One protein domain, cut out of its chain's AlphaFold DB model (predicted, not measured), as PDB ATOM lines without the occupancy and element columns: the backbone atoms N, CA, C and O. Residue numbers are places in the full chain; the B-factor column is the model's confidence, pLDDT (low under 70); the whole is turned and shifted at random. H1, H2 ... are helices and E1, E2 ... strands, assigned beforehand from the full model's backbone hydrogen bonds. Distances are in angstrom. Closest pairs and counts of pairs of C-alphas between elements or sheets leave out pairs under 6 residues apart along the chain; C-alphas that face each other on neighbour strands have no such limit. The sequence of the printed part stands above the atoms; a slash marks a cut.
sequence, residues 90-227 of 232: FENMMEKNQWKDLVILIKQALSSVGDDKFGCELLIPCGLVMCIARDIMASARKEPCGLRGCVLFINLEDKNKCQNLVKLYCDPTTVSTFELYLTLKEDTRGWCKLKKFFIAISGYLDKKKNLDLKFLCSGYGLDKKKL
ATOM      1  N   PHE A  90     327.255 360.837 298.214       75.69
ATOM      2  CA  PHE A  90     326.301 359.806 298.656       75.69
ATOM      3  C   PHE A  90     325.282 359.492 297.562       75.69
ATOM      4  O   PHE A  90     324.617 360.390 297.052       75.69
ATOM      5  N   GLU A  91     325.146 358.213 297.217       69.06
ATOM      6  CA  GLU A  91     324.292 357.764 296.112       69.06
ATOM      7  C   GLU A  91     322.805 357.768 296.494       69.06
ATOM      8  O   GLU A  91     321.942 357.932 295.635       69.06
ATOM      9  N   ASN A  92     322.483 357.599 297.781       82.25
ATOM     10  CA  ASN A  92     321.104 357.575 298.269       82.25
ATOM     11  C   ASN A  92     320.991 357.904 299.774       82.25
ATOM     12  O   ASN A  92     321.979 357.993 300.505       82.25
ATOM     13  N   MET A  93     319.750 358.073 300.246       84.06
ATOM     14  CA  MET A  93     319.426 358.415 301.640       84.06
ATOM     15  C   MET A  93     319.879 357.345 302.647       84.06
ATOM     16  O   MET A  93     320.310 357.683 303.747       84.06
ATOM     17  N   MET A  94     319.826 356.063 302.269       84.81
ATOM     18  CA  MET A  94     320.279 354.965 303.131       84.81
ATOM     19  C   MET A  94     321.781 355.054 303.387       84.81
ATOM     20  O   MET A  94     322.232 354.895 304.517       84.81
ATOM     21  N   GLU A  95     322.555 355.366 302.352       86.94
ATOM     22  CA  GLU A  95     323.993 355.557 302.469       86.94
ATOM     23  C   GLU A  95     324.339 356.777 303.335       86.94
ATOM     24  O   GLU A  95     325.234 356.721 304.178       86.94
ATOM     25  N   LYS A  96     323.582 357.869 303.181       88.50
ATOM     26  CA  LYS A  96     323.717 359.054 304.034       88.50
ATOM     27  C   LYS A  96     323.470 358.719 305.510       88.50
ATOM     28  O   LYS A  96     324.212 359.205 306.361       88.50
ATOM     29  N   ASN A  97     322.472 357.886 305.807       91.06
ATOM     30  CA  ASN A  97     322.194 357.431 307.172       91.06
ATOM     31  C   ASN A  97     323.335 356.563 307.712       91.06
ATOM     32  O   ASN A  97     323.857 356.860 308.779       91.06
ATOM     33  N   GLN A  98     323.820 355.594 306.928       92.44
ATOM     34  CA  GLN A  98     324.978 354.773 307.307       92.44
ATOM     35  C   GLN A  98     326.216 355.617 307.628       92.44
ATOM     36  O   GLN A  98     326.939 355.327 308.576       92.44
ATOM     37  N   TRP A  99     326.461 356.678 306.858       93.38
ATOM     38  CA  TRP A  99     327.554 357.600 307.141       93.38
ATOM     39  C   TRP A  99     327.339 358.384 308.442       93.38
ATOM     40  O   TRP A  99     328.276 358.495 309.230       93.38
ATOM     41  N   LYS A 100     326.124 358.896 308.694       92.44
ATOM     42  CA  LYS A 100     325.785 359.580 309.956       92.44
ATOM     43  C   LYS A 100     326.006 358.650 311.154       92.44
ATOM     44  O   LYS A 100     326.707 359.027 312.094       92.44
ATOM     45  N   ASP A 101     325.491 357.427 311.074       93.75
ATOM     46  CA  ASP A 101     325.622 356.414 312.122       93.75
ATOM     47  C   ASP A 101     327.094 356.063 312.367       93.75
ATOM     48  O   ASP A 101     327.547 355.998 313.509       93.75
ATOM     49  N   LEU A 102     327.882 355.923 311.296       95.56
ATOM     50  CA  LEU A 102     329.315 355.662 311.388       95.56
ATOM     51  C   LEU A 102     330.079 356.818 312.052       95.56
ATOM     52  O   LEU A 102     330.972 356.572 312.864       95.56
ATOM     53  N   VAL A 103     329.743 358.073 311.737       95.00
ATOM     54  CA  VAL A 103     330.348 359.250 312.387       95.00
ATOM     55  C   VAL A 103     330.075 359.230 313.889       95.00
ATOM     56  O   VAL A 103     330.997 359.454 314.676       95.00
ATOM     57  N   ILE A 104     328.834 358.948 314.289       94.44
ATOM     58  CA  ILE A 104     328.439 358.855 315.699       94.44
ATOM     59  C   ILE A 104     329.199 357.715 316.381       94.44
ATOM     60  O   ILE A 104     329.819 357.936 317.422       94.44
ATOM     61  N   LEU A 105     329.231 356.536 315.759       95.31
ATOM     62  CA  LEU A 105     329.911 355.355 316.280       95.31
ATOM     63  C   LEU A 105     331.405 355.614 316.518       95.31
ATOM     64  O   LEU A 105     331.925 355.306 317.590       95.31
ATOM     65  N   ILE A 106     332.101 356.220 315.549       95.56
ATOM     66  CA  ILE A 106     333.528 356.546 315.683       95.56
ATOM     67  C   ILE A 106     333.741 357.595 316.781       95.56
ATOM     68  O   ILE A 106     334.645 357.430 317.599       95.56
ATOM     69  N   LYS A 107     332.918 358.653 316.834       93.50
ATOM     70  CA  LYS A 107     333.016 359.686 317.880       93.50
ATOM     71  C   LYS A 107     332.868 359.073 319.274       93.50
ATOM     72  O   LYS A 107     333.741 359.269 320.114       93.50
ATOM     73  N   GLN A 108     331.814 358.289 319.494       92.50
ATOM     74  CA  GLN A 108     331.549 357.636 320.777       92.50
ATOM     75  C   GLN A 108     332.678 356.686 321.182       92.50
ATOM     76  O   GLN A 108     333.107 356.700 322.335       92.50
ATOM     77  N   ALA A 109     333.193 355.900 320.235       92.50
ATOM     78  CA  ALA A 109     334.274 354.960 320.499       92.50
ATOM     79  C   ALA A 109     335.600 355.657 320.847       92.50
ATOM     80  O   ALA A 109     336.353 355.167 321.684       92.50
ATOM     81  N   LEU A 110     335.900 356.803 320.231       92.12
ATOM     82  CA  LEU A 110     337.094 357.581 320.570       92.12
ATOM     83  C   LEU A 110     336.966 358.256 321.938       92.12
ATOM     84  O   LEU A 110     337.934 358.255 322.699       92.12
ATOM     85  N   SER A 111     335.785 358.780 322.271       88.38
ATOM     86  CA  SER A 111     335.521 359.368 323.586       88.38
ATOM     87  C   SER A 111     335.636 358.335 324.709       88.38
ATOM     88  O   SER A 111     336.327 358.590 325.688       88.38
ATOM     89  N   SER A 112     335.039 357.146 324.554       87.12
ATOM     90  CA  SER A 112     335.108 356.103 325.589       87.12
ATOM     91  C   SER A 112     336.526 355.570 325.796       87.12
ATOM     92  O   SER A 112     336.964 355.369 326.926       87.12
ATOM     93  N   VAL A 113     337.284 355.380 324.713       86.25
ATOM     94  CA  VAL A 113     338.656 354.869 324.793       86.25
ATOM     95  C   VAL A 113     339.619 355.874 325.424       86.25
ATOM     96  O   VAL A 113     340.537 355.453 326.133       86.25
ATOM     97  N   GLY A 114     339.442 357.176 325.172       80.44
ATOM     98  CA  GLY A 114     340.255 358.219 325.803       80.44
ATOM     99  C   GLY A 114     340.200 358.124 327.330       80.44
ATOM    100  O   GLY A 114     341.244 358.033 327.986       80.44
ATOM    101  N   ASP A 115     338.983 358.018 327.863       76.19
ATOM    102  CA  ASP A 115     338.731 357.908 329.298       76.19
ATOM    103  C   ASP A 115     339.250 356.583 329.879       76.19
ATOM    104  O   ASP A 115     339.999 356.591 330.860       76.19
ATOM    105  N   ASP A 116     338.909 355.449 329.258       76.69
ATOM    106  CA  ASP A 116     339.165 354.124 329.835       76.69
ATOM    107  C   ASP A 116     340.616 353.649 329.664       76.69
ATOM    108  O   ASP A 116     341.207 353.091 330.591       76.69
ATOM    109  N   LYS A 117     341.204 353.814 328.469       76.25
ATOM    110  CA  LYS A 117     342.517 353.220 328.144       76.25
ATOM    111  C   LYS A 117     343.690 354.140 328.432       76.25
ATOM    112  O   LYS A 117     344.775 353.649 328.742       76.25
ATOM    113  N   PHE A 118     343.503 355.448 328.287       73.69
ATOM    114  CA  PHE A 118     344.595 356.413 328.404       73.69
ATOM    115  C   PHE A 118     344.445 357.355 329.593       73.69
ATOM    116  O   PHE A 118     345.421 358.015 329.942       73.69
ATOM    117  N   GLY A 119     343.260 357.425 330.215       73.44
ATOM    118  CA  GLY A 119     342.967 358.437 331.229       73.44
ATOM    119  C   GLY A 119     343.195 359.856 330.699       73.44
ATOM    120  O   GLY A 119     343.587 360.740 331.462       73.44
ATOM    121  N   CYS A 120     343.031 360.046 329.387       76.25
ATOM    122  CA  CYS A 120     343.356 361.273 328.681       76.25
ATOM    123  C   CYS A 120     342.227 361.640 327.716       76.25
ATOM    124  O   CYS A 120     341.661 360.777 327.044       76.25
ATOM    125  N   GLU A 121     341.944 362.927 327.580       82.56
ATOM    126  CA  GLU A 121     340.964 363.389 326.603       82.56
ATOM    127  C   GLU A 121     341.622 363.472 325.215       82.56
ATOM    128  O   GLU A 121     342.690 364.077 325.042       82.56
ATOM    129  N   LEU A 122     341.002 362.831 324.217       87.31
ATOM    130  CA  LEU A 122     341.438 362.900 322.823       87.31
ATOM    131  C   LEU A 122     340.847 364.146 322.161       87.31
ATOM    132  O   LEU A 122     339.636 364.255 321.978       87.31
ATOM    133  N   LEU A 123     341.709 365.064 321.736       87.50
ATOM    134  CA  LEU A 123     341.319 366.259 321.002       87.50
ATOM    135  C   LEU A 123     341.396 365.991 319.502       87.50
ATOM    136  O   LEU A 123     342.471 365.803 318.926       87.50
ATOM    137  N   ILE A 124     340.219 365.963 318.881       89.06
ATOM    138  CA  ILE A 124     340.022 365.583 317.486       89.06
ATOM    139  C   ILE A 124     339.834 366.853 316.640       89.06
ATOM    140  O   ILE A 124     338.936 367.643 316.938       89.06
ATOM    141  N   PRO A 125     340.626 367.066 315.573       87.19
ATOM    142  CA  PRO A 125     340.408 368.167 314.640       87.19
ATOM    143  C   PRO A 125     338.986 368.178 314.066       87.19
ATOM    144  O   PRO A 125     338.431 367.130 313.716       87.19
ATOM    145  N   CYS A 126     338.411 369.375 313.931       84.00
ATOM    146  CA  CYS A 126     337.085 369.554 313.344       84.00
ATOM    147  C   CYS A 126     337.022 368.908 311.948       84.00
ATOM    148  O   CYS A 126     337.946 369.034 311.146       84.00
ATOM    149  N   GLY A 127     335.947 368.165 311.678       86.69
ATOM    150  CA  GLY A 127     335.735 367.485 310.400       86.69
ATOM    151  C   GLY A 127     336.570 366.218 310.166       86.69
ATOM    152  O   GLY A 127     336.256 365.474 309.240       86.69
ATOM    153  N   LEU A 128     337.565 365.893 311.006       91.00
ATOM    154  CA  LEU A 128     338.409 364.704 310.812       91.00
ATOM    155  C   LEU A 128     337.583 363.413 310.767       91.00
ATOM    156  O   LEU A 128     337.709 362.629 309.829       91.00
ATOM    157  N   VAL A 129     336.691 363.215 311.741       94.25
ATOM    158  CA  VAL A 129     335.829 362.020 311.789       94.25
ATOM    159  C   VAL A 129     334.906 361.943 310.573       94.25
ATOM    160  O   VAL A 129     334.649 360.857 310.063       94.25
ATOM    161  N   MET A 130     334.450 363.089 310.066       91.94
ATOM    162  CA  MET A 130     333.598 363.148 308.879       91.94
ATOM    163  C   MET A 130     334.351 362.715 307.615       91.94
ATOM    164  O   MET A 130     333.828 361.915 306.833       91.94
ATOM    165  N   CYS A 131     335.593 363.178 307.447       92.00
ATOM    166  CA  CYS A 131     336.486 362.741 306.372       92.00
ATOM    167  C   CYS A 131     336.778 361.238 306.455       92.00
ATOM    168  O   CYS A 131     336.635 360.529 305.460       92.00
ATOM    169  N   ILE A 132     337.103 360.744 307.651       95.19
ATOM    170  CA  ILE A 132     337.356 359.322 307.905       95.19
ATOM    171  C   ILE A 132     336.135 358.480 307.529       95.19
ATOM    172  O   ILE A 132     336.260 357.515 306.778       95.19
ATOM    173  N   ALA A 133     334.950 358.851 308.018       95.31
ATOM    174  CA  ALA A 133     333.723 358.119 307.739       95.31
ATOM    175  C   ALA A 133     333.427 358.084 306.233       95.31
ATOM    176  O   ALA A 133     333.077 357.035 305.702       95.31
ATOM    177  N   ARG A 134     333.633 359.194 305.515       93.19
ATOM    178  CA  ARG A 134     333.484 359.237 304.052       93.19
ATOM    179  C   ARG A 134     334.431 358.257 303.356       93.19
ATOM    180  O   ARG A 134     334.005 357.532 302.460       93.19
ATOM    181  N   ASP A 135     335.698 358.226 303.752       94.56
ATOM    182  CA  ASP A 135     336.694 357.362 303.114       94.56
ATOM    183  C   ASP A 135     336.436 355.880 303.417       94.56
ATOM    184  O   ASP A 135     336.587 355.030 302.537       94.56
ATOM    185  N   ILE A 136     335.956 355.573 304.625       95.94
ATOM    186  CA  ILE A 136     335.469 354.240 304.994       95.94
ATOM    187  C   ILE A 136     334.296 353.836 304.099       95.94
ATOM    188  O   ILE A 136     334.337 352.754 303.514       95.94
ATOM    189  N   MET A 137     333.295 354.707 303.926       94.94
ATOM    190  CA  MET A 137     332.152 354.447 303.042       94.94
ATOM    191  C   MET A 137     332.614 354.163 301.609       94.94
ATOM    192  O   MET A 137     332.248 353.140 301.030       94.94
ATOM    193  N   ALA A 138     333.488 355.008 301.056       92.94
ATOM    194  CA  ALA A 138     334.028 354.830 299.710       92.94
ATOM    195  C   ALA A 138     334.832 353.525 299.552       92.94
ATOM    196  O   ALA A 138     334.760 352.868 298.509       92.94
ATOM    197  N   SER A 139     335.589 353.125 300.578       94.19
ATOM    198  CA  SER A 139     336.333 351.860 300.596       94.19
ATOM    199  C   SER A 139     335.402 350.644 300.661       94.19
ATOM    200  O   SER A 139     335.650 349.644 299.976       94.19
ATOM    201  N   ALA A 140     334.323 350.759 301.440       94.81
ATOM    202  CA  ALA A 140     333.333 349.720 301.684       94.81
ATOM    203  C   ALA A 140     332.401 349.471 300.491       94.81
ATOM    204  O   ALA A 140     332.058 348.321 300.236       94.81
ATOM    205  N   ARG A 141     332.032 350.500 299.708       92.31
ATOM    206  CA  ARG A 141     331.165 350.351 298.512       92.31
ATOM    207  C   ARG A 141     331.655 349.303 297.513       92.31
ATOM    208  O   ARG A 141     330.861 348.733 296.778       92.31
ATOM    209  N   LYS A 142     332.968 349.069 297.465       91.25
ATOM    210  CA  LYS A 142     333.609 348.128 296.534       91.25
ATOM    211  C   LYS A 142     333.639 346.687 297.050       91.25
ATOM    212  O   LYS A 142     334.202 345.828 296.378       91.25
ATOM    213  N   GLU A 143     333.105 346.428 298.240       94.62
ATOM    214  CA  GLU A 143     333.131 345.116 298.881       94.62
ATOM    215  C   GLU A 143     331.726 344.507 299.002       94.62
ATOM    216  O   GLU A 143     330.726 345.230 299.087       94.62
ATOM    217  N   PRO A 144     331.627 343.166 299.053       92.62
ATOM    218  CA  PRO A 144     330.366 342.493 299.331       92.62
ATOM    219  C   PRO A 144     329.766 342.966 300.656       92.62
ATOM    220  O   PRO A 144     330.475 343.099 301.656       92.62
ATOM    221  N   CYS A 145     328.449 343.180 300.657       91.31
ATOM    222  CA  CYS A 145     327.673 343.707 301.786       91.31
ATOM    223  C   CYS A 145     327.969 345.171 302.171       91.31
ATOM    224  O   CYS A 145     327.331 345.680 303.097       91.31
ATOM    225  N   GLY A 146     328.851 345.876 301.451       94.19
ATOM    226  CA  GLY A 146     329.154 347.285 301.704       94.19
ATOM    227  C   GLY A 146     329.677 347.520 303.123       94.19
ATOM    228  O   GLY A 146     330.397 346.691 303.675       94.19
ATOM    229  N   LEU A 147     329.263 348.624 303.758       95.75
ATOM    230  CA  LEU A 147     329.660 348.940 305.138       95.75
ATOM    231  C   LEU A 147     329.284 347.832 306.137       95.75
ATOM    232  O   LEU A 147     330.021 347.594 307.086       95.75
ATOM    233  N   ARG A 148     328.178 347.112 305.922       95.12
ATOM    234  CA  ARG A 148     327.722 346.056 306.845       95.12
ATOM    235  C   ARG A 148     328.700 344.884 306.942       95.12
ATOM    236  O   ARG A 148     328.796 344.249 307.980       95.12
ATOM    237  N   GLY A 149     329.458 344.617 305.878       95.69
ATOM    238  CA  GLY A 149     330.512 343.601 305.882       95.69
ATOM    239  C   GLY A 149     331.814 344.053 306.556       95.69
ATOM    240  O   GLY A 149     332.776 343.285 306.574       95.69
ATOM    241  N   CYS A 150     331.875 345.282 307.075       96.81
ATOM    242  CA  CYS A 150     333.090 345.883 307.604       96.81
ATOM    243  C   CYS A 150     333.277 345.606 309.098       96.81
ATOM    244  O   CYS A 150     332.389 345.840 309.924       96.81
ATOM    245  N   VAL A 151     334.504 345.234 309.451       97.19
ATOM    246  CA  VAL A 151     335.030 345.394 310.810       97.19
ATOM    247  C   VAL A 151     336.075 346.489 310.789       97.19
ATOM    248  O   VAL A 151     337.057 346.408 310.052       97.19
ATOM    249  N   LEU A 152     335.866 347.510 311.611       97.69
ATOM    250  CA  LEU A 152     336.764 348.644 311.724       97.69
ATOM    251  C   LEU A 152     337.658 348.481 312.956       97.69
ATOM    252  O   LEU A 152     337.186 348.437 314.089       97.69
ATOM    253  N   PHE A 153     338.963 348.438 312.736       97.38
ATOM    254  CA  PHE A 153     339.978 348.520 313.775       97.38
ATOM    255  C   PHE A 153     340.517 349.941 313.811       97.38
ATOM    256  O   PHE A 153     341.028 350.434 312.808       97.38
ATOM    257  N   ILE A 154     340.427 350.594 314.965       96.06
ATOM    258  CA  ILE A 154     340.994 351.924 315.169       96.06
ATOM    259  C   ILE A 154     342.274 351.776 315.984       96.06
ATOM    260  O   ILE A 154     342.274 351.168 317.054       96.06
ATOM    261  N   ASN A 155     343.356 352.357 315.484       94.62
ATOM    262  CA  ASN A 155     344.669 352.374 316.104       94.62
ATOM    263  C   ASN A 155     345.123 353.818 316.339       94.62
ATOM    264  O   ASN A 155     344.787 354.714 315.565       94.62
ATOM    265  N   LEU A 156     345.918 354.026 317.387       92.25
ATOM    266  CA  LEU A 156     346.616 355.278 317.657       92.25
ATOM    267  C   LEU A 156     348.116 355.054 317.523       92.25
ATOM    268  O   LEU A 156     348.705 354.234 318.231       92.25
ATOM    269  N   GLU A 157     348.716 355.796 316.608       91.75
ATOM    270  CA  GLU A 157     350.145 355.856 316.372       91.75
ATOM    271  C   GLU A 157     350.733 357.064 317.110       91.75
ATOM    272  O   GLU A 157     350.383 358.217 316.849       91.75
ATOM    273  N   ASP A 158     351.652 356.778 318.025       83.94
ATOM    274  CA  ASP A 158     352.575 357.736 318.632       83.94
ATOM    275  C   ASP A 158     353.999 357.414 318.135       83.94
ATOM    276  O   ASP A 158     354.246 356.334 317.595       83.94
ATOM    277  N   LYS A 159     354.959 358.326 318.328       74.88
ATOM    278  CA  LYS A 159     356.327 358.319 317.771       74.88
ATOM    279  C   LYS A 159     357.031 356.960 317.775       74.88
ATOM    280  O   LYS A 159     357.857 356.725 316.904       74.88
ATOM    281  N   ASN A 160     356.743 356.108 318.760       72.19
ATOM    282  CA  ASN A 160     357.428 354.832 318.957       72.19
ATOM    283  C   ASN A 160     356.488 353.618 319.032       72.19
ATOM    284  O   ASN A 160     356.972 352.506 319.247       72.19
ATOM    285  N   LYS A 161     355.161 353.800 318.970       85.06
ATOM    286  CA  LYS A 161     354.193 352.726 319.246       85.06
ATOM    287  C   LYS A 161     352.908 352.911 318.446       85.06
ATOM    288  O   LYS A 161     352.340 353.996 318.433       85.06
ATOM    289  N   CYS A 162     352.405 351.814 317.889       86.31
ATOM    290  CA  CYS A 162     351.043 351.719 317.374       86.31
ATOM    291  C   CYS A 162     350.216 350.878 318.352       86.31
ATOM    292  O   CYS A 162     350.593 349.751 318.675       86.31
ATOM    293  N   GLN A 163     349.129 351.444 318.876       88.50
ATOM    294  CA  GLN A 163     348.275 350.798 319.871       88.50
ATOM    295  C   GLN A 163     346.861 350.625 319.329       88.50
ATOM    296  O   GLN A 163     346.289 351.564 318.778       88.50
ATOM    297  N   ASN A 164     346.270 349.445 319.526       90.31
ATOM    298  CA  ASN A 164     344.880 349.213 319.151       90.31
ATOM    299  C   ASN A 164     343.923 349.869 320.161       90.31
ATOM    300  O   ASN A 164     343.867 349.494 321.339       90.31
ATOM    301  N   LEU A 165     343.159 350.851 319.682       90.62
ATOM    302  CA  LEU A 165     342.176 351.585 320.468       90.62
ATOM    303  C   LEU A 165     340.915 350.760 320.651       90.62
ATOM    304  O   LEU A 165     340.501 350.503 321.779       90.62
ATOM    305  N   VAL A 166     340.309 350.335 319.550       93.62
ATOM    306  CA  VAL A 166     339.004 349.682 319.574       93.62
ATOM    307  C   VAL A 166     338.783 348.887 318.295       93.62
ATOM    308  O   VAL A 166     339.324 349.206 317.233       93.62
ATOM    309  N   LYS A 167     337.972 347.840 318.420       95.50
ATOM    310  CA  LYS A 167     337.411 347.075 317.314       95.50
ATOM    311  C   LYS A 167     335.910 347.337 317.276       95.50
ATOM    312  O   LYS A 167     335.232 347.118 318.275       95.50
ATOM    313  N   LEU A 168     335.410 347.792 316.135       95.25
ATOM    314  CA  LEU A 168     334.011 348.129 315.907       95.25
ATOM    315  C   LEU A 168     333.439 347.220 314.821       95.25
ATOM    316  O   LEU A 168     334.039 347.058 313.757       95.25
ATOM    317  N   TYR A 169     332.274 346.641 315.089       94.38
ATOM    318  CA  TYR A 169     331.486 345.931 314.087       94.38
ATOM    319  C   TYR A 169     330.480 346.918 313.505       94.38
ATOM    320  O   TYR A 169     329.667 347.463 314.247       94.38
ATOM    321  N   CYS A 170     330.557 347.178 312.198       92.25
ATOM    322  CA  CYS A 170     329.647 348.124 311.551       92.25
ATOM    323  C   CYS A 170     328.211 347.586 311.461       92.25
ATOM    324  O   CYS A 170     327.268 348.368 311.427       92.25
ATOM    325  N   ASP A 171     328.050 346.264 311.448       92.81
ATOM    326  CA  ASP A 171     326.769 345.581 311.593       92.81
ATOM    327  C   ASP A 171     327.003 344.243 312.321       92.81
ATOM    328  O   ASP A 171     327.706 343.383 311.788       92.81
ATOM    329  N   PRO A 172     326.460 344.042 313.536       89.81
ATOM    330  CA  PRO A 172     326.652 342.804 314.291       89.81
ATOM    331  C   PRO A 172     325.904 341.603 313.691       89.81
ATOM    332  O   PRO A 172     326.206 340.465 314.038       89.81
ATOM    333  N   THR A 173     324.927 341.833 312.810       93.00
ATOM    334  CA  THR A 173     324.115 340.770 312.196       93.00
ATOM    335  C   THR A 173     324.713 340.233 310.898       93.00
ATOM    336  O   THR A 173     324.350 339.146 310.448       93.00
ATOM    337  N   THR A 174     325.653 340.970 310.301       93.00
ATOM    338  CA  THR A 174     326.291 340.614 309.035       93.00
ATOM    339  C   THR A 174     327.678 340.026 309.283       93.00
ATOM    340  O   THR A 174     328.511 340.600 309.983       93.00
ATOM    341  N   VAL A 175     327.964 338.877 308.663       94.44
ATOM    342  CA  VAL A 175     329.310 338.289 308.698       94.44
ATOM    343  C   VAL A 175     330.291 339.206 307.974       94.44
ATOM    344  O   VAL A 175     330.057 339.636 306.844       94.44
ATOM    345  N   SER A 176     331.416 339.481 308.623       94.81
ATOM    346  CA  SER A 176     332.442 340.377 308.107       94.81
ATOM    347  C   SER A 176     333.134 339.798 306.872       94.81
ATOM    348  O   SER A 176     333.615 338.667 306.885       94.81
ATOM    349  N   THR A 177     333.218 340.591 305.808       95.88
ATOM    350  CA  THR A 177     333.830 340.218 304.522       95.88
ATOM    351  C   THR A 177     335.182 340.904 304.308       95.88
ATOM    352  O   THR A 177     336.018 340.414 303.540       95.88
ATOM    353  N   PHE A 178     335.437 342.005 305.016       97.00
ATOM    354  CA  PHE A 178     336.707 342.723 305.017       97.00
ATOM    355  C   PHE A 178     336.941 343.455 306.344       97.00
ATOM    356  O   PHE A 178     336.029 343.711 307.132       97.00
ATOM    357  N   GLU A 179     338.200 343.804 306.566       97.56
ATOM    358  CA  GLU A 179     338.677 344.573 307.706       97.56
ATOM    359  C   GLU A 179     339.225 345.911 307.202       97.56
ATOM    360  O   GLU A 179     339.928 345.962 306.185       97.56
ATOM    361  N   LEU A 180     338.922 346.988 307.923       98.06
ATOM    362  CA  LEU A 180     339.565 348.288 307.756       98.06
ATOM    363  C   LEU A 180     340.396 348.612 308.990       98.06
ATOM    364  O   LEU A 180     339.916 348.494 310.115       98.06
ATOM    365  N   TYR A 181     341.621 349.067 308.770       97.75
ATOM    366  CA  TYR A 181     342.535 349.520 309.807       97.75
ATOM    367  C   TYR A 181     342.707 351.029 309.679       97.75
ATOM    368  O   TYR A 181     343.430 351.520 308.814       97.75
ATOM    369  N   LEU A 182     342.012 351.763 310.541       97.75
ATOM    370  CA  LEU A 182     342.146 353.202 310.689       97.75
ATOM    371  C   LEU A 182     343.283 353.497 311.665       97.75
ATOM    372  O   LEU A 182     343.191 353.156 312.841       97.75
ATOM    373  N   THR A 183     344.327 354.172 311.198       96.19
ATOM    374  CA  THR A 183     345.459 354.583 312.035       96.19
ATOM    375  C   THR A 183     345.446 356.096 312.210       96.19
ATOM    376  O   THR A 183     345.739 356.849 311.279       96.19
ATOM    377  N   LEU A 184     345.082 356.539 313.412       94.69
ATOM    378  CA  LEU A 184     345.123 357.933 313.846       94.69
ATOM    379  C   LEU A 184     346.529 358.266 314.342       94.69
ATOM    380  O   LEU A 184     347.159 357.435 314.988       94.69
ATOM    381  N   LYS A 185     347.014 359.478 314.073       92.12
ATOM    382  CA  LYS A 185     348.365 359.905 314.461       92.12
ATOM    383  C   LYS A 185     348.304 360.951 315.563       92.12
ATOM    384  O   LYS A 185     347.596 361.945 315.413       92.12
ATOM    385  N   GLU A 186     349.053 360.762 316.640       88.88
ATOM    386  CA  GLU A 186     349.183 361.762 317.703       88.88
ATOM    387  C   GLU A 186     350.051 362.943 317.230       88.88
ATOM    388  O   GLU A 186     351.184 362.772 316.764       88.88
ATOM    389  N   ASP A 187     349.537 364.168 317.358       84.50
ATOM    390  CA  ASP A 187     350.310 365.379 317.105       84.50
ATOM    391  C   ASP A 187     351.170 365.733 318.320       84.50
ATOM    392  O   ASP A 187     350.747 366.342 319.304       84.50
ATOM    393  N   THR A 188     352.436 365.363 318.207       73.06
ATOM    394  CA  THR A 188     353.437 365.515 319.260       73.06
ATOM    395  C   THR A 188     354.442 366.638 318.995       73.06
ATOM    396  O   THR A 188     355.413 366.773 319.747       73.06
ATOM    397  N   ARG A 189     354.292 367.408 317.906       68.94
ATOM    398  CA  ARG A 189     355.262 368.455 317.513       68.94
ATOM    399  C   ARG A 189     354.602 369.793 317.179       68.94
ATOM    400  O   ARG A 189     355.149 370.827 317.553       68.94
ATOM    401  N   GLY A 190     353.453 369.788 316.505       64.00
ATOM    402  CA  GLY A 190     352.740 370.988 316.067       64.00
ATOM    403  C   GLY A 190     351.928 371.637 317.186       64.00
ATOM    404  O   GLY A 190     351.967 372.856 317.355       64.00
ATOM    405  N   TRP A 191     351.268 370.831 318.020       66.25
ATOM    406  CA  TRP A 191     350.334 371.332 319.036       66.25
ATOM    407  C   TRP A 191     350.930 371.536 320.428       66.25
ATOM    408  O   TRP A 191     350.238 372.049 321.297       66.25
ATOM    409  N   CYS A 192     352.214 371.257 320.678       60.91
ATOM    410  CA  CYS A 192     352.804 371.478 322.009       60.91
ATOM    411  C   CYS A 192     352.705 372.940 322.492       60.91
ATOM    412  O   CYS A 192     352.607 373.184 323.694       60.91
ATOM    413  N   LYS A 193     352.721 373.918 321.574       64.12
ATOM    414  CA  LYS A 193     352.543 375.344 321.907       64.12
ATOM    415  C   LYS A 193     351.084 375.670 322.248       64.12
ATOM    416  O   LYS A 193     350.834 376.406 323.196       64.12
ATOM    417  N   LEU A 194     350.143 375.066 321.524       66.19
ATOM    418  CA  LEU A 194     348.707 375.231 321.744       66.19
ATOM    419  C   LEU A 194     348.246 374.472 322.995       66.19
ATOM    420  O   LEU A 194     347.532 375.048 323.801       66.19
ATOM    421  N   LYS A 195     348.748 373.257 323.257       66.19
ATOM    422  CA  LYS A 195     348.506 372.489 324.494       66.19
ATOM    423  C   LYS A 195     348.812 373.326 325.738       66.19
ATOM    424  O   LYS A 195     348.007 373.353 326.660       66.19
ATOM    425  N   LYS A 196     349.922 374.076 325.745       67.56
ATOM    426  CA  LYS A 196     350.261 375.000 326.845       67.56
ATOM    427  C   LYS A 196     349.257 376.145 326.986       67.56
ATOM    428  O   LYS A 196     348.923 376.497 328.108       67.56
ATOM    429  N   PHE A 197     348.775 376.702 325.879       69.88
ATOM    430  CA  PHE A 197     347.766 377.765 325.884       69.88
ATOM    431  C   PHE A 197     346.401 377.260 326.374       69.88
ATOM    432  O   PHE A 197     345.810 377.868 327.261       69.88
ATOM    433  N   PHE A 198     345.947 376.104 325.880       66.75
ATOM    434  CA  PHE A 198     344.708 375.459 326.319       66.75
ATOM    435  C   PHE A 198     344.754 375.085 327.803       66.75
ATOM    436  O   PHE A 198     343.815 375.400 328.525       66.75
ATOM    437  N   ILE A 199     345.860 374.494 328.274       67.94
ATOM    438  CA  ILE A 199     346.052 374.171 329.697       67.94
ATOM    439  C   ILE A 199     346.168 375.440 330.552       67.94
ATOM    440  O   ILE A 199     345.682 375.458 331.674       67.94
ATOM    441  N   ALA A 200     346.790 376.514 330.056       68.31
ATOM    442  CA  ALA A 200     346.870 377.775 330.796       68.31
ATOM    443  C   ALA A 200     345.492 378.440 330.957       68.31
ATOM    444  O   ALA A 200     345.190 378.962 332.027       68.31
ATOM    445  N   ILE A 201     344.646 378.384 329.924       64.75
ATOM    446  CA  ILE A 201     343.266 378.881 329.983       64.75
ATOM    447  C   ILE A 201     342.407 377.991 330.886       64.75
ATOM    448  O   ILE A 201     341.689 378.502 331.743       64.75
ATOM    449  N   SER A 202     342.491 376.666 330.745       62.00
ATOM    450  CA  SER A 202     341.673 375.737 331.535       62.00
ATOM    451  C   SER A 202     342.138 375.615 332.989       62.00
ATOM    452  O   SER A 202     341.317 375.486 333.893       62.00
ATOM    453  N   GLY A 203     343.439 375.749 333.248       59.44
ATOM    454  CA  GLY A 203     344.032 375.772 334.585       59.44
ATOM    455  C   GLY A 203     343.643 377.001 335.412       59.44
ATOM    456  O   GLY A 203     343.745 376.961 336.639       59.44
ATOM    457  N   TYR A 204     343.149 378.069 334.775       55.22
ATOM    458  CA  TYR A 204     342.505 379.184 335.475       55.22
ATOM    459  C   TYR A 204     341.114 378.800 336.018       55.22
ATOM    460  O   TYR A 204     340.686 379.363 337.025       55.22
ATOM    461  N   LEU A 205     340.434 377.820 335.405       54.34
ATOM    462  CA  LEU A 205     339.095 377.380 335.803       54.34
ATOM    463  C   LEU A 205     339.072 376.180 336.761       54.34
ATOM    464  O   LEU A 205     338.139 376.098 337.554       54.34
ATOM    465  N   ASP A 206     340.062 375.280 336.756       49.28
ATOM    466  CA  ASP A 206     339.991 374.090 337.618       49.28
ATOM    467  C   ASP A 206     341.361 373.588 338.109       49.28
ATOM    468  O   ASP A 206     342.157 373.002 337.379       49.28
ATOM    469  N   LYS A 207     341.634 373.758 339.410       50.72
ATOM    470  CA  LYS A 207     342.900 373.359 340.063       50.72
ATOM    471  C   LYS A 207     343.029 371.852 340.344       50.72
ATOM    472  O   LYS A 207     343.916 371.464 341.103       50.72
ATOM    473  N   LYS A 208     342.141 370.987 339.831       48.94
ATOM    474  CA  LYS A 208     341.966 369.636 340.409       48.94
ATOM    475  C   LYS A 208     342.090 368.426 339.482       48.94
ATOM    476  O   LYS A 208     341.869 367.314 339.955       48.94
ATOM    477  N   LYS A 209     342.501 368.568 338.222       55.94
ATOM    478  CA  LYS A 209     342.801 367.403 337.371       55.94
ATOM    479  C   LYS A 209     344.056 367.657 336.541       55.94
ATOM    480  O   LYS A 209     344.115 368.633 335.804       55.94
ATOM    481  N   ASN A 210     345.045 366.766 336.642       55.59
ATOM    482  CA  ASN A 210     346.038 366.603 335.580       55.59
ATOM    483  C   ASN A 210     345.281 366.035 334.371       55.59
ATOM    484  O   ASN A 210     345.159 364.821 334.246       55.59
ATOM    485  N   LEU A 211     344.677 366.904 333.557       64.88
ATOM    486  CA  LEU A 211     344.099 366.508 332.278       64.88
ATOM    487  C   LEU A 211     345.257 366.206 331.336       64.88
ATOM    488  O   LEU A 211     345.897 367.121 330.809       64.88
ATOM    489  N   ASP A 212     345.559 364.922 331.164       75.81
ATOM    490  CA  ASP A 212     346.370 364.525 330.029       75.81
ATOM    491  C   ASP A 212     345.510 364.680 328.770       75.81
ATOM    492  O   ASP A 212     344.376 364.211 328.707       75.81
ATOM    493  N   LEU A 213     346.027 365.429 327.801       80.62
ATOM    494  CA  LEU A 213     345.338 365.767 326.557       80.62
ATOM    495  C   LEU A 213     346.184 365.266 325.398       80.62
ATOM    496  O   LEU A 213     347.355 365.659 325.284       80.62
ATOM    497  N   LYS A 214     345.600 364.467 324.510       85.75
ATOM    498  CA  LYS A 214     346.273 364.017 323.290       85.75
ATOM    499  C   LYS A 214     345.612 364.635 322.080       85.75
ATOM    500  O   LYS A 214     344.431 364.433 321.830       85.75
ATOM    501  N   PHE A 215     346.393 365.390 321.325       87.12
ATOM    502  CA  PHE A 215     345.929 366.020 320.099       87.12
ATOM    503  C   PHE A 215     346.133 365.050 318.945       87.12
ATOM    504  O   PHE A 215     347.207 364.466 318.820       87.12
ATOM    505  N   LEU A 216     345.124 364.877 318.099       89.44
ATOM    506  CA  LEU A 216     345.257 364.084 316.882       89.44
ATOM    507  C   LEU A 216     345.659 364.969 315.702       89.44
ATOM    508  O   LEU A 216     345.194 366.099 315.552       89.44
ATOM    509  N   CYS A 217     346.503 364.431 314.828       87.75
ATOM    510  CA  CYS A 217     346.771 365.012 313.522       87.75
ATOM    511  C   CYS A 217     345.520 364.914 312.641       87.75
ATOM    512  O   CYS A 217     344.768 363.944 312.714       87.75
ATOM    513  N   SER A 218     345.356 365.858 311.712       87.25
ATOM    514  CA  SER A 218     344.330 365.737 310.664       87.25
ATOM    515  C   SER A 218     344.636 364.625 309.648       87.25
ATOM    516  O   SER A 218     343.765 364.263 308.862       87.25
ATOM    517  N   GLY A 219     345.873 364.121 309.614       89.81
ATOM    518  CA  GLY A 219     346.276 363.018 308.746       89.81
ATOM    519  C   GLY A 219     346.048 361.662 309.412       89.81
ATOM    520  O   GLY A 219     346.416 361.474 310.572       89.81
ATOM    521  N   TYR A 220     345.502 360.713 308.657       94.69
ATOM    522  CA  TYR A 220     345.252 359.336 309.086       94.69
ATOM    523  C   TYR A 220     345.640 358.343 307.986       94.69
ATOM    524  O   TYR A 220     345.706 358.696 306.810       94.69
ATOM    525  N   GLY A 221     345.926 357.105 308.385       95.56
ATOM    526  CA  GLY A 221     346.066 355.963 307.480       95.56
ATOM    527  C   GLY A 221     344.780 355.140 307.448       95.56
ATOM    528  O   GLY A 221     344.111 355.016 308.475       95.56
ATOM    529  N   LEU A 222     344.441 354.583 306.286       97.44
ATOM    530  CA  LEU A 222     343.315 353.665 306.132       97.44
ATOM    531  C   LEU A 222     343.726 352.496 305.236       97.44
ATOM    532  O   LEU A 222     343.836 352.651 304.022       97.44
ATOM    533  N   ASP A 223     343.908 351.326 305.842       97.25
ATOM    534  CA  ASP A 223     344.304 350.104 305.142       97.25
ATOM    535  C   ASP A 223     343.150 349.103 305.100       97.25
ATOM    536  O   ASP A 223     342.428 348.928 306.082       97.25
ATOM    537  N   LYS A 224     342.973 348.422 303.963       96.81
ATOM    538  CA  LYS A 224     341.921 347.416 303.774       96.81
ATOM    539  C   LYS A 224     342.507 346.023 303.614       96.81
ATOM    540  O   LYS A 224     343.391 345.808 302.787       96.81
ATOM    541  N   LYS A 225     341.923 345.054 304.316       96.44
ATOM    542  CA  LYS A 225     342.235 343.630 304.189       96.44
ATOM    543  C   LYS A 225     340.973 342.833 303.883       96.44
ATOM    544  O   LYS A 225     340.005 342.872 304.631       96.44
ATOM    545  N   LYS A 226     340.986 342.094 302.776       95.44
ATOM    546  CA  LYS A 226     339.883 341.205 302.383       95.44
ATOM    547  C   LYS A 226     339.962 339.899 303.172       95.44
ATOM    548  O   LYS A 226     341.056 339.376 303.373       95.44
ATOM    549  N   LEU A 227     338.815 339.372 303.601       93.69
ATOM    550  CA  LEU A 227     338.737 338.107 304.347       93.69
ATOM    551  C   LEU A 227     338.403 336.899 303.464       93.69
ATOM    552  O   LEU A 227     338.438 335.761 303.926       93.69
TER     553      LEU A 227
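What this domain is: This is residues 90 to 227 of the 232 residues of the protein "DNA damage-inducible transcript 4-like protein" of Mizuhopecten yessoensis (UniProt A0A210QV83). A strongly twisted sheet of five strands, curled like part of a barrel, has two helices, H1 and H2, crossing each other over one of its faces, which makes two layers, helices on one face of a sheet. At one end of the longest axis H4 and the loop after it make an extension, of which residues 204 to 209 stick out; short H3 lies towards the other end. The 138 printed residues hold four named helices and five named strands in the order H1 E1 H2 H3 E2 E3 E4 H4 E5. The sheet is mixed, in the order E1 E5 E4 E2 E3, and the class is mixed, helices and strands. The whole is compact, with a radius of gyration of the C-alphas of 16.6 A, yet elongated in outline, spanning 52 by 33 by 25 A.

Where its parts are: In the sheet, E1 is residues 120 to 123, 9.4 A long; E5, residues 212 to 226, 36.7 A; E4, residues 178 to 186, 26.1 A; E2, residues 150 to 158, 25.3 A; and E3, residues 161 to 169, 24.3 A. H1, residues 93 to 118, is 36.8 A long and begins with C-alpha 93 at (319.426, 358.415, 301.640). H2 is residues 128 to 140, 18.3 A; H3, residues 146 to 149, 5.7 A; H4, residues 192 to 203, 15.9 A. E5 ends with C-alpha 226 at (339.883, 341.205, 302.383).

How they stand to each other: E5 bends by 73 degrees at residue 218, and its pairing is staggered. Its residues 212 to 215 pair with edge strand E1, parallel, with N 123 and O 214 2.8 A apart; its residues 216 to 226 pair with E4, antiparallel, with N 181 and O 223 2.8 A apart. E4 and E2 are parallel at 22 degrees, with N 153 and O 180 2.8 A apart. E2 and edge strand E3 form a hairpin, antiparallel, with N 154 and O 166 2.9 A apart. These N and O pairs are within hydrogen-bond range. H1 and H2 are on the same face of the sheet. The closest C-alphas of H1 and E3 are those of Val 113 and Leu 165, 6.5 A apart. H2 has a height over the sheet of 8.9 A and runs along the strands, at 20 degrees to E4 on the local plane. H1, with residues 99 to 107 alone, touches H2 at a steep tilt of 56 degrees, opposite ways; their closest C-alphas, of Val 103 and Ala 133, are 5.9 A apart. H2, with residues 136 to 140 alone, touches H3, closest at the C-alphas of Ala 140 and Gly 146, 4.8 A. H3 and H4 only graze the sheet, H4 with residues 192 to 199; H1 and H4 are apart. Each O i to N i+4 pair is within hydrogen-bond range in H1, H2 and H4; H3 is too short for one.

The domain as a whole: The C-alphas of Pro 144 and Tyr 204, the two farthest apart, are 52.9 A apart. The printed part has no cut and no long link. Its mean pLDDT is 85.4; residue 91 and residues 189 to 211 are under 70.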